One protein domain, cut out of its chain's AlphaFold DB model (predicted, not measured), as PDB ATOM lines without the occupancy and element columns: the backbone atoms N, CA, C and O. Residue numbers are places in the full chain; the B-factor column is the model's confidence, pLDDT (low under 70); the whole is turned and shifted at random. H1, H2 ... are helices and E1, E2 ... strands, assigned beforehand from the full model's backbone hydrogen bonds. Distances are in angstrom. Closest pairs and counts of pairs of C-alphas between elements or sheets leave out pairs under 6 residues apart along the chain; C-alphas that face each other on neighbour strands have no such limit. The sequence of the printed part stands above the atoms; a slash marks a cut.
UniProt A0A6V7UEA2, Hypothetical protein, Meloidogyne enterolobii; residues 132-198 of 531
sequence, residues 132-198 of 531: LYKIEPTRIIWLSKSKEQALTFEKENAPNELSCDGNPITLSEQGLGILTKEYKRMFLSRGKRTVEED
ATOM      1  N   LEU A 132     135.760  81.189  97.261       78.38
ATOM      2  CA  LEU A 132     135.061  79.987  97.720       78.38
ATOM      3  C   LEU A 132     136.050  78.819  97.741       78.38
ATOM      4  O   LEU A 132     137.075  78.880  97.071       78.38
ATOM      5  N   TYR A 133     135.756  77.748  98.476       79.88
ATOM      6  CA  TYR A 133     136.610  76.561  98.473       79.88
ATOM      7  C   TYR A 133     135.805  75.258  98.516       79.88
ATOM      8  O   TYR A 133     134.734  75.179  99.119       79.88
ATOM      9  N   LYS A 134     136.347  74.219  97.876       76.12
ATOM     10  CA  LYS A 134     135.868  72.835  97.903       76.12
ATOM     11  C   LYS A 134     136.927  71.980  98.597       76.12
ATOM     12  O   LYS A 134     138.105  72.042  98.249       76.12
ATOM     13  N   ILE A 135     136.512  71.198  99.592       77.12
ATOM     14  CA  ILE A 135     137.366  70.196 100.237       77.12
ATOM     15  C   ILE A 135     137.088  68.862  99.554       77.12
ATOM     16  O   ILE A 135     135.969  68.358  99.614       77.12
ATOM     17  N   GLU A 136     138.109  68.292  98.933       72.38
ATOM     18  CA  GLU A 136     138.077  66.959  98.338       72.38
ATOM     19  C   GLU A 136     138.770  65.949  99.285       72.38
ATOM     20  O   GLU A 136     139.298  66.330 100.344       72.38
ATOM     21  N   PRO A 137     138.752  64.633  98.991       74.88
ATOM     22  CA  PRO A 137     139.354  63.639  99.878       74.88
ATOM     23  C   PRO A 137     140.838  63.903 100.157       74.88
ATOM     24  O   PRO A 137     141.241  63.829 101.317       74.88
ATOM     25  N   THR A 138     141.599  64.292  99.128       75.62
ATOM     26  CA  THR A 138     143.065  64.466  99.142       75.62
ATOM     27  C   THR A 138     143.541  65.914  98.962       75.62
ATOM     28  O   THR A 138     144.695  66.215  99.258       75.62
ATOM     29  N   ARG A 139     142.682  66.829  98.492       81.31
ATOM     30  CA  ARG A 139     143.052  68.215  98.143       81.31
ATOM     31  C   ARG A 139     142.018  69.232  98.623       81.31
ATOM     32  O   ARG A 139     140.874  68.884  98.904       81.31
ATOM     33  N   ILE A 140     142.415  70.497  98.695       82.38
ATOM     34  CA  ILE A 140     141.517  71.644  98.867       82.38
ATOM     35  C   ILE A 140     141.691  72.558  97.663       82.38
ATOM     36  O   ILE A 140     142.806  72.974  97.361       82.38
ATOM     37  N   ILE A 141     140.591  72.879  96.991       82.44
ATOM     38  CA  ILE A 141     140.562  73.792  95.849       82.44
ATOM     39  C   ILE A 141     139.913  75.090  96.319       82.44
ATOM     40  O   ILE A 141     138.769  75.073  96.763       82.44
ATOM     41  N   TRP A 142     140.624  76.207  96.225       83.75
ATOM     42  CA  TRP A 142     140.104  77.556  96.451       83.75
ATOM     43  C   TRP A 142     139.969  78.285  95.111       83.75
ATOM     44  O   TRP A 142     140.824  78.153  94.240       83.75
ATOM     45  N   LEU A 143     138.900  79.059  94.943       80.88
ATOM     46  CA  LEU A 143     138.570  79.800  93.729       80.88
ATOM     47  C   LEU A 143     138.218  81.244  94.099       80.88
ATOM     48  O   LEU A 143     137.309  81.473  94.901       80.88
ATOM     49  N   SER A 144     138.902  82.214  93.498       81.38
ATOM     50  CA  SER A 144     138.608  83.644  93.675       81.38
ATOM     51  C   SER A 144     137.168  83.993  93.268       81.38
ATOM     52  O   SER A 144     136.610  83.424  92.326       81.38
ATOM     53  N   LYS A 145     136.547  84.973  93.941       75.94
ATOM     54  CA  LYS A 145     135.203  85.468  93.574       75.94
ATOM     55  C   LYS A 145     135.156  86.073  92.166       75.94
ATOM     56  O   LYS A 145     134.104  86.008  91.535       75.94
ATOM     57  N   SER A 146     136.264  86.641  91.682       68.69
ATOM     58  CA  SER A 146     136.399  87.151  90.312       68.69
ATOM     59  C   SER A 146     136.544  86.048  89.258       68.69
ATOM     60  O   SER A 146     136.375  86.323  88.074       68.69
ATOM     61  N   LYS A 147     136.797  84.797  89.677       67.62
ATOM     62  CA  LYS A 147     137.097  83.630  88.827       67.62
ATOM     63  C   LYS A 147     138.390  83.758  88.002       67.62
ATOM     64  O   LYS A 147     138.596  82.979  87.079       67.62
ATOM     65  N   GLU A 148     139.274  84.690  88.353       70.12
ATOM     66  CA  GLU A 148     140.559  84.921  87.668       70.12
ATOM     67  C   GLU A 148     141.661  83.961  88.138       70.12
ATOM     68  O   GLU A 148     142.580  83.647  87.387       70.12
ATOM     69  N   GLN A 149     141.573  83.489  89.385       73.25
ATOM     70  CA  GLN A 149     142.570  82.622  90.015       73.25
ATOM     71  C   GLN A 149     141.924  81.443  90.751       73.25
ATOM     72  O   GLN A 149     140.897  81.607  91.425       73.25
ATOM     73  N   ALA A 150     142.575  80.280  90.666       80.38
ATOM     74  CA  ALA A 150     142.271  79.071  91.424       80.38
ATOM     75  C   ALA A 150     143.559  78.504  92.047       80.38
ATOM     76  O   ALA A 150     144.603  78.467  91.397       80.38
ATOM     77  N   LEU A 151     143.478  78.070  93.304       83.75
ATOM     78  CA  LEU A 151     144.589  77.534  94.093       83.75
ATOM     79  C   LEU A 151     144.253  76.122  94.572       83.75
ATOM     80  O   LEU A 151     143.139  75.872  95.030       83.75
ATOM     81  N   THR A 152     145.221  75.215  94.524       84.38
ATOM     82  CA  THR A 152     145.075  73.824  94.967       84.38
ATOM     83  C   THR A 152     146.082  73.530  96.066       84.38
ATOM     84  O   THR A 152     147.269  73.785  95.898       84.38
ATOM     85  N   PHE A 153     145.626  72.985  97.187       86.62
ATOM     86  CA  PHE A 153     146.459  72.635  98.336       86.62
ATOM     87  C   PHE A 153     146.361  71.136  98.613       86.62
ATOM     88  O   PHE A 153     145.258  70.584  98.642       86.62
ATOM     89  N   GLU A 154     147.492  70.479  98.864       85.44
ATOM     90  CA  GLU A 154     147.503  69.087  99.314       85.44
ATOM     91  C   GLU A 154     147.040  69.009 100.774       85.44
ATOM     92  O   GLU A 154     147.625  69.613 101.673       85.44
ATOM     93  N   LYS A 155     145.969  68.260 101.032       79.25
ATOM     94  CA  LYS A 155     145.258  68.309 102.315       79.25
ATOM     95  C   LYS A 155     146.117  67.874 103.505       79.25
ATOM     96  O   LYS A 155     145.964  68.431 104.592       79.25
ATOM     97  N   GLU A 156     146.993  66.894 103.294       77.62
ATOM     98  CA  GLU A 156     147.810  66.272 104.342       77.62
ATOM     99  C   GLU A 156     149.241  66.835 104.389       77.62
ATOM    100  O   GLU A 156     149.747  67.078 105.483       77.62
ATOM    101  N   ASN A 157     149.857  67.134 103.233       81.56
ATOM    102  CA  ASN A 157     151.271  67.537 103.139       81.56
ATOM    103  C   ASN A 157     151.526  68.939 102.545       81.56
ATOM    104  O   ASN A 157     152.637  69.202 102.085       81.56
ATOM    105  N   ALA A 158     150.554  69.864 102.557       82.94
ATOM    106  CA  ALA A 158     150.784  71.226 102.054       82.94
ATOM    107  C   ALA A 158     152.034  71.884 102.700       82.94
ATOM    108  O   ALA A 158     152.096  71.995 103.935       82.94
ATOM    109  N   PRO A 159     153.017  72.359 101.904       86.12
ATOM    110  CA  PRO A 159     154.252  72.929 102.434       86.12
ATOM    111  C   PRO A 159     153.976  74.190 103.252       86.12
ATOM    112  O   PRO A 159     153.243  75.073 102.807       86.12
ATOM    113  N   ASN A 160     154.601  74.306 104.424       86.94
ATOM    114  CA  ASN A 160     154.551  75.525 105.229       86.94
ATOM    115  C   ASN A 160     155.890  76.269 105.124       86.94
ATOM    116  O   ASN A 160     156.931  75.733 105.498       86.94
ATOM    117  N   GLU A 161     155.849  77.508 104.638       85.00
ATOM    118  CA  GLU A 161     156.990  78.425 104.545       85.00
ATOM    119  C   GLU A 161     156.700  79.709 105.362       85.00
ATOM    120  O   GLU A 161     155.680  79.822 106.049       85.00
ATOM    121  N   LEU A 162     157.610  80.687 105.337       83.12
ATOM    122  CA  LEU A 162     157.450  81.988 106.002       83.12
ATOM    123  C   LEU A 162     157.407  83.114 104.957       83.12
ATOM    124  O   LEU A 162     158.241  83.144 104.050       83.12
ATOM    125  N   SER A 163     156.461  84.045 105.113       79.19
ATOM    126  CA  SER A 163     156.425  85.329 104.388       79.19
ATOM    127  C   SER A 163     157.603  86.226 104.795       79.19
ATOM    128  O   SER A 163     158.189  86.034 105.867       79.19
ATOM    129  N   CYS A 164     157.896  87.262 103.999       72.31
ATOM    130  CA  CYS A 164     158.838  88.328 104.371       72.31
ATOM    131  C   CYS A 164     158.520  88.928 105.750       72.31
ATOM    132  O   CYS A 164     159.434  89.215 106.517       72.31
ATOM    133  N   ASP A 165     157.232  89.047 106.082       72.88
ATOM    134  CA  ASP A 165     156.716  89.647 107.324       72.88
ATOM    135  C   ASP A 165     156.783  88.696 108.539       72.88
ATOM    136  O   ASP A 165     156.093  88.896 109.540       72.88
ATOM    137  N   GLY A 166     157.498  87.572 108.422       74.88
ATOM    138  CA  GLY A 166     157.589  86.536 109.457       74.88
ATOM    139  C   GLY A 166     156.301  85.729 109.684       74.88
ATOM    140  O   GLY A 166     156.276  84.841 110.536       74.88
ATOM    141  N   ASN A 167     155.233  85.998 108.929       83.94
ATOM    142  CA  ASN A 167     153.972  85.268 109.029       83.94
ATOM    143  C   ASN A 167     154.079  83.865 108.395       83.94
ATOM    144  O   ASN A 167     154.587  83.750 107.276       83.94
ATOM    145  N   PRO A 168     153.572  82.801 109.050       88.00
ATOM    146  CA  PRO A 168     153.531  81.465 108.465       88.00
ATOM    147  C   PRO A 168     152.513  81.404 107.323       88.00
ATOM    148  O   PRO A 168     151.350  81.803 107.480       88.00
ATOM    149  N   ILE A 169     152.968  80.883 106.187       90.31
ATOM    150  CA  ILE A 169     152.179  80.672 104.975       90.31
ATOM    151  C   ILE A 169     152.175  79.194 104.591       90.31
ATOM    152  O   ILE A 169     153.127  78.461 104.851       90.31
ATOM    153  N   THR A 170     151.102  78.766 103.944       91.25
ATOM    154  CA  THR A 170     150.935  77.432 103.375       91.25
ATOM    155  C   THR A 170     150.856  77.569 101.856       91.25
ATOM    156  O   THR A 170     150.083  78.390 101.356       91.25
ATOM    157  N   LEU A 171     151.684  76.817 101.130       88.62
ATOM    158  CA  LEU A 171     151.819  76.914  99.673       88.62
ATOM    159  C   LEU A 171     150.822  76.021  98.929       88.62
ATOM    160  O   LEU A 171     150.550  74.893  99.344       88.62
ATOM    161  N   SER A 172     150.323  76.532  97.805       88.12
ATOM    162  CA  SER A 172     149.565  75.781  96.807       88.12
ATOM    163  C   SER A 172     150.482  75.055  95.814       88.12
ATOM    164  O   SER A 172     151.656  75.397  95.660       88.12
ATOM    165  N   GLU A 173     149.924  74.092  95.073       84.12
ATOM    166  CA  GLU A 173     150.570  73.418  93.935       84.12
ATOM    167  C   GLU A 173     151.027  74.424  92.855       84.12
ATOM    168  O   GLU A 173     152.023  74.201  92.174       84.12
ATOM    169  N   GLN A 174     150.340  75.567  92.736       80.50
ATOM    170  CA  GLN A 174     150.673  76.665  91.817       80.50
ATOM    171  C   GLN A 174     151.795  77.590  92.339       80.50
ATOM    172  O   GLN A 174     152.137  78.570  91.681       80.50
ATOM    173  N   GLY A 175     152.361  77.315  93.520       79.56
ATOM    174  CA  GLY A 175     153.460  78.086  94.111       79.56
ATOM    175  C   GLY A 175     153.049  79.380  94.824       79.56
ATOM    176  O   GLY A 175     153.923  80.117  95.277       79.56
ATOM    177  N   LEU A 176     151.746  79.650  94.960       84.94
ATOM    178  CA  LEU A 176     151.214  80.811  95.680       84.94
ATOM    179  C   LEU A 176     150.930  80.453  97.146       84.94
ATOM    180  O   LEU A 176     150.430  79.372  97.457       84.94
ATOM    181  N   GLY A 177     151.259  81.361  98.065       85.81
ATOM    182  CA  GLY A 177     151.110  81.152  99.506       85.81
ATOM    183  C   GLY A 177     149.925  81.898 100.107       85.81
ATOM    184  O   GLY A 177     149.765  83.095  99.883       85.81
ATOM    185  N   ILE A 178     149.143  81.215 100.945       89.69
ATOM    186  CA  ILE A 178     148.126  81.837 101.807       89.69
ATOM    187  C   ILE A 178     148.546  81.748 103.273       89.69
ATOM    188  O   ILE A 178     149.293  80.854 103.656       89.69
ATOM    189  N   LEU A 179     148.048  82.637 104.133       89.75
ATOM    190  CA  LEU A 179     148.330  82.569 105.571       89.75
ATOM    191  C   LEU A 179     147.856  81.230 106.161       89.75
ATOM    192  O   LEU A 179     146.686  80.864 106.030       89.75
ATOM    193  N   THR A 180     148.721  80.532 106.907       88.75
ATOM    194  CA  THR A 180     148.405  79.212 107.500       88.75
ATOM    195  C   THR A 180     147.193  79.257 108.442       88.75
ATOM    196  O   THR A 180     146.508  78.253 108.640       88.75
ATOM    197  N   LYS A 181     146.887  80.430 109.018       88.50
ATOM    198  CA  LYS A 181     145.661  80.658 109.804       88.50
ATOM    199  C   LYS A 181     144.399  80.538 108.941       88.50
ATOM    200  O   LYS A 181     143.447  79.898 109.376       88.50
ATOM    201  N   GLU A 182     144.403  81.099 107.734       86.38
ATOM    202  CA  GLU A 182     143.276  81.025 106.794       86.38
ATOM    203  C   GLU A 182     143.145  79.621 106.198       86.38
ATOM    204  O   GLU A 182     142.042  79.076 106.177       86.38
ATOM    205  N   TYR A 183     144.268  78.975 105.849       86.94
ATOM    206  CA  TYR A 183     144.276  77.562 105.446       86.94
ATOM    207  C   TYR A 183     143.583  76.677 106.492       86.94
ATOM    208  O   TYR A 183     142.645  75.948 106.179       86.94
ATOM    209  N   LYS A 184     143.950  76.824 107.774       87.12
ATOM    210  CA  LYS A 184     143.316  76.091 108.883       87.12
ATOM    211  C   LYS A 184     141.833  76.434 109.078       87.12
ATOM    212  O   LYS A 184     141.067  75.551 109.462       87.12
ATOM    213  N   ARG A 185     141.388  77.666 108.792       83.12
ATOM    214  CA  ARG A 185     139.956  78.027 108.854       83.12
ATOM    215  C   ARG A 185     139.114  77.285 107.817       83.12
ATOM    216  O   ARG A 185     137.973  76.956 108.138       83.12
ATOM    217  N   MET A 186     139.662  76.956 106.641       79.75
ATOM    218  CA  MET A 186     138.930  76.182 105.626       79.75
ATOM    219  C   MET A 186     138.464  74.818 106.167       79.75
ATOM    220  O   MET A 186     137.336  74.416 105.898       79.75
ATOM    221  N   PHE A 187     139.269  74.157 107.010       75.19
ATOM    222  CA  PHE A 187     138.910  72.888 107.667       75.19
ATOM    223  C   PHE A 187     137.893  73.033 108.810       75.19
ATOM    224  O   PHE A 187     137.129  72.110 109.083       75.19
ATOM    225  N   LEU A 188     137.912  74.163 109.526       71.62
ATOM    226  CA  LEU A 188     137.086  74.384 110.723       71.62
ATOM    227  C   LEU A 188     135.666  74.860 110.386       71.62
ATOM    228  O   LEU A 188     134.729  74.641 111.155       71.62
ATOM    229  N   SER A 189     135.499  75.506 109.234       59.75
ATOM    230  CA  SER A 189     134.218  76.009 108.748       59.75
ATOM    231  C   SER A 189     133.322  74.865 108.245       59.75
ATOM    232  O   SER A 189     133.329  74.486 107.074       59.75
ATOM    233  N   ARG A 190     132.485  74.336 109.145       49.41
ATOM    234  CA  ARG A 190     131.410  73.368 108.837       49.41
ATOM    235  C   ARG A 190     130.176  74.006 108.165       49.41
ATOM    236  O   ARG A 190     129.089  73.436 108.222       49.41
ATOM    237  N   GLY A 191     130.300  75.194 107.563       49.00
ATOM    238  CA  GLY A 191     129.155  75.991 107.114       49.00
ATOM    239  C   GLY A 191     129.367  76.756 105.807       49.00
ATOM    240  O   GLY A 191     129.944  77.834 105.808       49.00
ATOM    241  N   LYS A 192     128.761  76.242 104.726       49.28
ATOM    242  CA  LYS A 192     128.365  76.964 103.497       49.28
ATOM    243  C   LYS A 192     129.441  77.803 102.780       49.28
ATOM    244  O   LYS A 192     129.467  79.026 102.883       49.28
ATOM    245  N   ARG A 193     130.114  77.166 101.821       50.56
ATOM    246  CA  ARG A 193     129.743  77.251 100.388       50.56
ATOM    247  C   ARG A 193     130.630  76.278  99.613       50.56
ATOM    248  O   ARG A 193     131.685  76.654  99.116       50.56
ATOM    249  N   THR A 194     130.187  75.026  99.537       46.66
ATOM    250  CA  THR A 194     130.700  74.087  98.540       46.66
ATOM    251  C   THR A 194     130.533  74.716  97.164       46.66
ATOM    252  O   THR A 194     129.436  75.160  96.824       46.66
ATOM    253  N   VAL A 195     131.613  74.756  96.389       44.31
ATOM    254  CA  VAL A 195     131.502  74.886  94.935       44.31
ATOM    255  C   VAL A 195     130.676  73.682  94.474       44.31
ATOM    256  O   VAL A 195     131.046  72.550  94.797       44.31
ATOM    257  N   GLU A 196     129.528  73.919  93.831       46.81
ATOM    258  CA  GLU A 196     128.758  72.848  93.183       46.81
ATOM    259  C   GLU A 196     129.674  72.107  92.205       46.81
ATOM    260  O   GLU A 196     130.543  72.717  91.580       46.81
ATOM    261  N   GLU A 197     129.520  70.787  92.090       45.41
ATOM    262  CA  GLU A 197     130.411  69.975  91.242       45.41
ATOM    263  C   GLU A 197     130.322  70.361  89.755       45.41
ATOM    264  O   GLU A 197     131.285  70.167  89.005       45.41
ATOM    265  N   ASP A 198     129.223  71.034  89.415       47.62
ATOM    266  CA  ASP A 198     128.840  71.639  88.142       47.62
ATOM    267  C   ASP A 198     129.501  73.019  87.896       47.62
ATOM    268  O   ASP A 198     129.121  73.733  86.973       47.62
TER     269      ASP A 198
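What this domain is: This is residues 132 to 198 of the 531 residues of the protein "Hypothetical protein" of Meloidogyne enterolobii (UniProt A0A6V7UEA2). Two small three-stranded antiparallel sheets follow each other along the longest axis, and one short helix, H1, leaves the second sheet and runs back along one side until it grazes the first. Beyond E1, the tail of residues 189 to 198 trails at one end of the long axis, and the turn between E4 and E5 lies at the other. The printed part has 67 residues, with six named strands and one named helix in the order E1 E2 E3 E4 E5 E6 H1; the sheets run E1 - E2 - E3 and E4 - E5 - E6, and the class is mixed, helices and strands. The whole is compact, with a radius of gyration of the C-alphas of 12.0 A and spans of 37 by 25 by 19 A.

Where its parts are: Find C-alpha 132 at (135.061, 79.987, 97.720); there E1 begins, residues 132 to 135. E2, residues 139 to 144, is the longest strand at 16.7 A, and E3, residues 150 to 154, covers 13.8 A. Look next for E4 at residues 160 to 162, from (154.551, 75.525, 105.229), over 7.1 A. E5, residues 168 to 171, measures 10.0 A and E6, residues 177 to 179, 6.8 A. H1, residues 180 to 188, runs 12.7 A to C-alpha 188 at (137.086, 74.384, 110.723).

How they stand to each other: Begin with E1, E2 and E3, a meander, each strand the antiparallel neighbour of the one before. In the hairpin E1 and E2, at 171 degrees, N 134 and O 141 are 2.8 A apart, within hydrogen-bond range. In the hairpin E2 and E3, at 161 degrees, look at N 142 and O 151, 2.8 A. E4, E5 and E6 form a second meander: N 161 and O 169 are 2.9 A apart in the hairpin E4 and E5, and N 170 and O 178 are 2.8 A apart in the hairpin E5 and E6. Between the sheets, the closest C-alphas of E3 and E5 are those of Phe 153 and Leu 171, 7.0 A. H1 is on the second sheet, over E5 and E6, at a height over the sheet of 11.5 A, and stands up from it at 54 degrees; its closest C-alphas with E5 are those of Thr 180 and Ile 169, 4.8 A. H1 only grazes the first sheet, with residues 183 to 187. In H1, 4 of 5 O i to N i+4 pairs are within hydrogen-bond range.

The domain as a whole: The two C-alphas farthest apart are those of Gly 166 and Asp 198, 38.8 A. The printed part has no cut, and the links between its elements are tight. Its mean pLDDT is 76.5; look for values under 70 at residues 146 to 147 and 189 to 198.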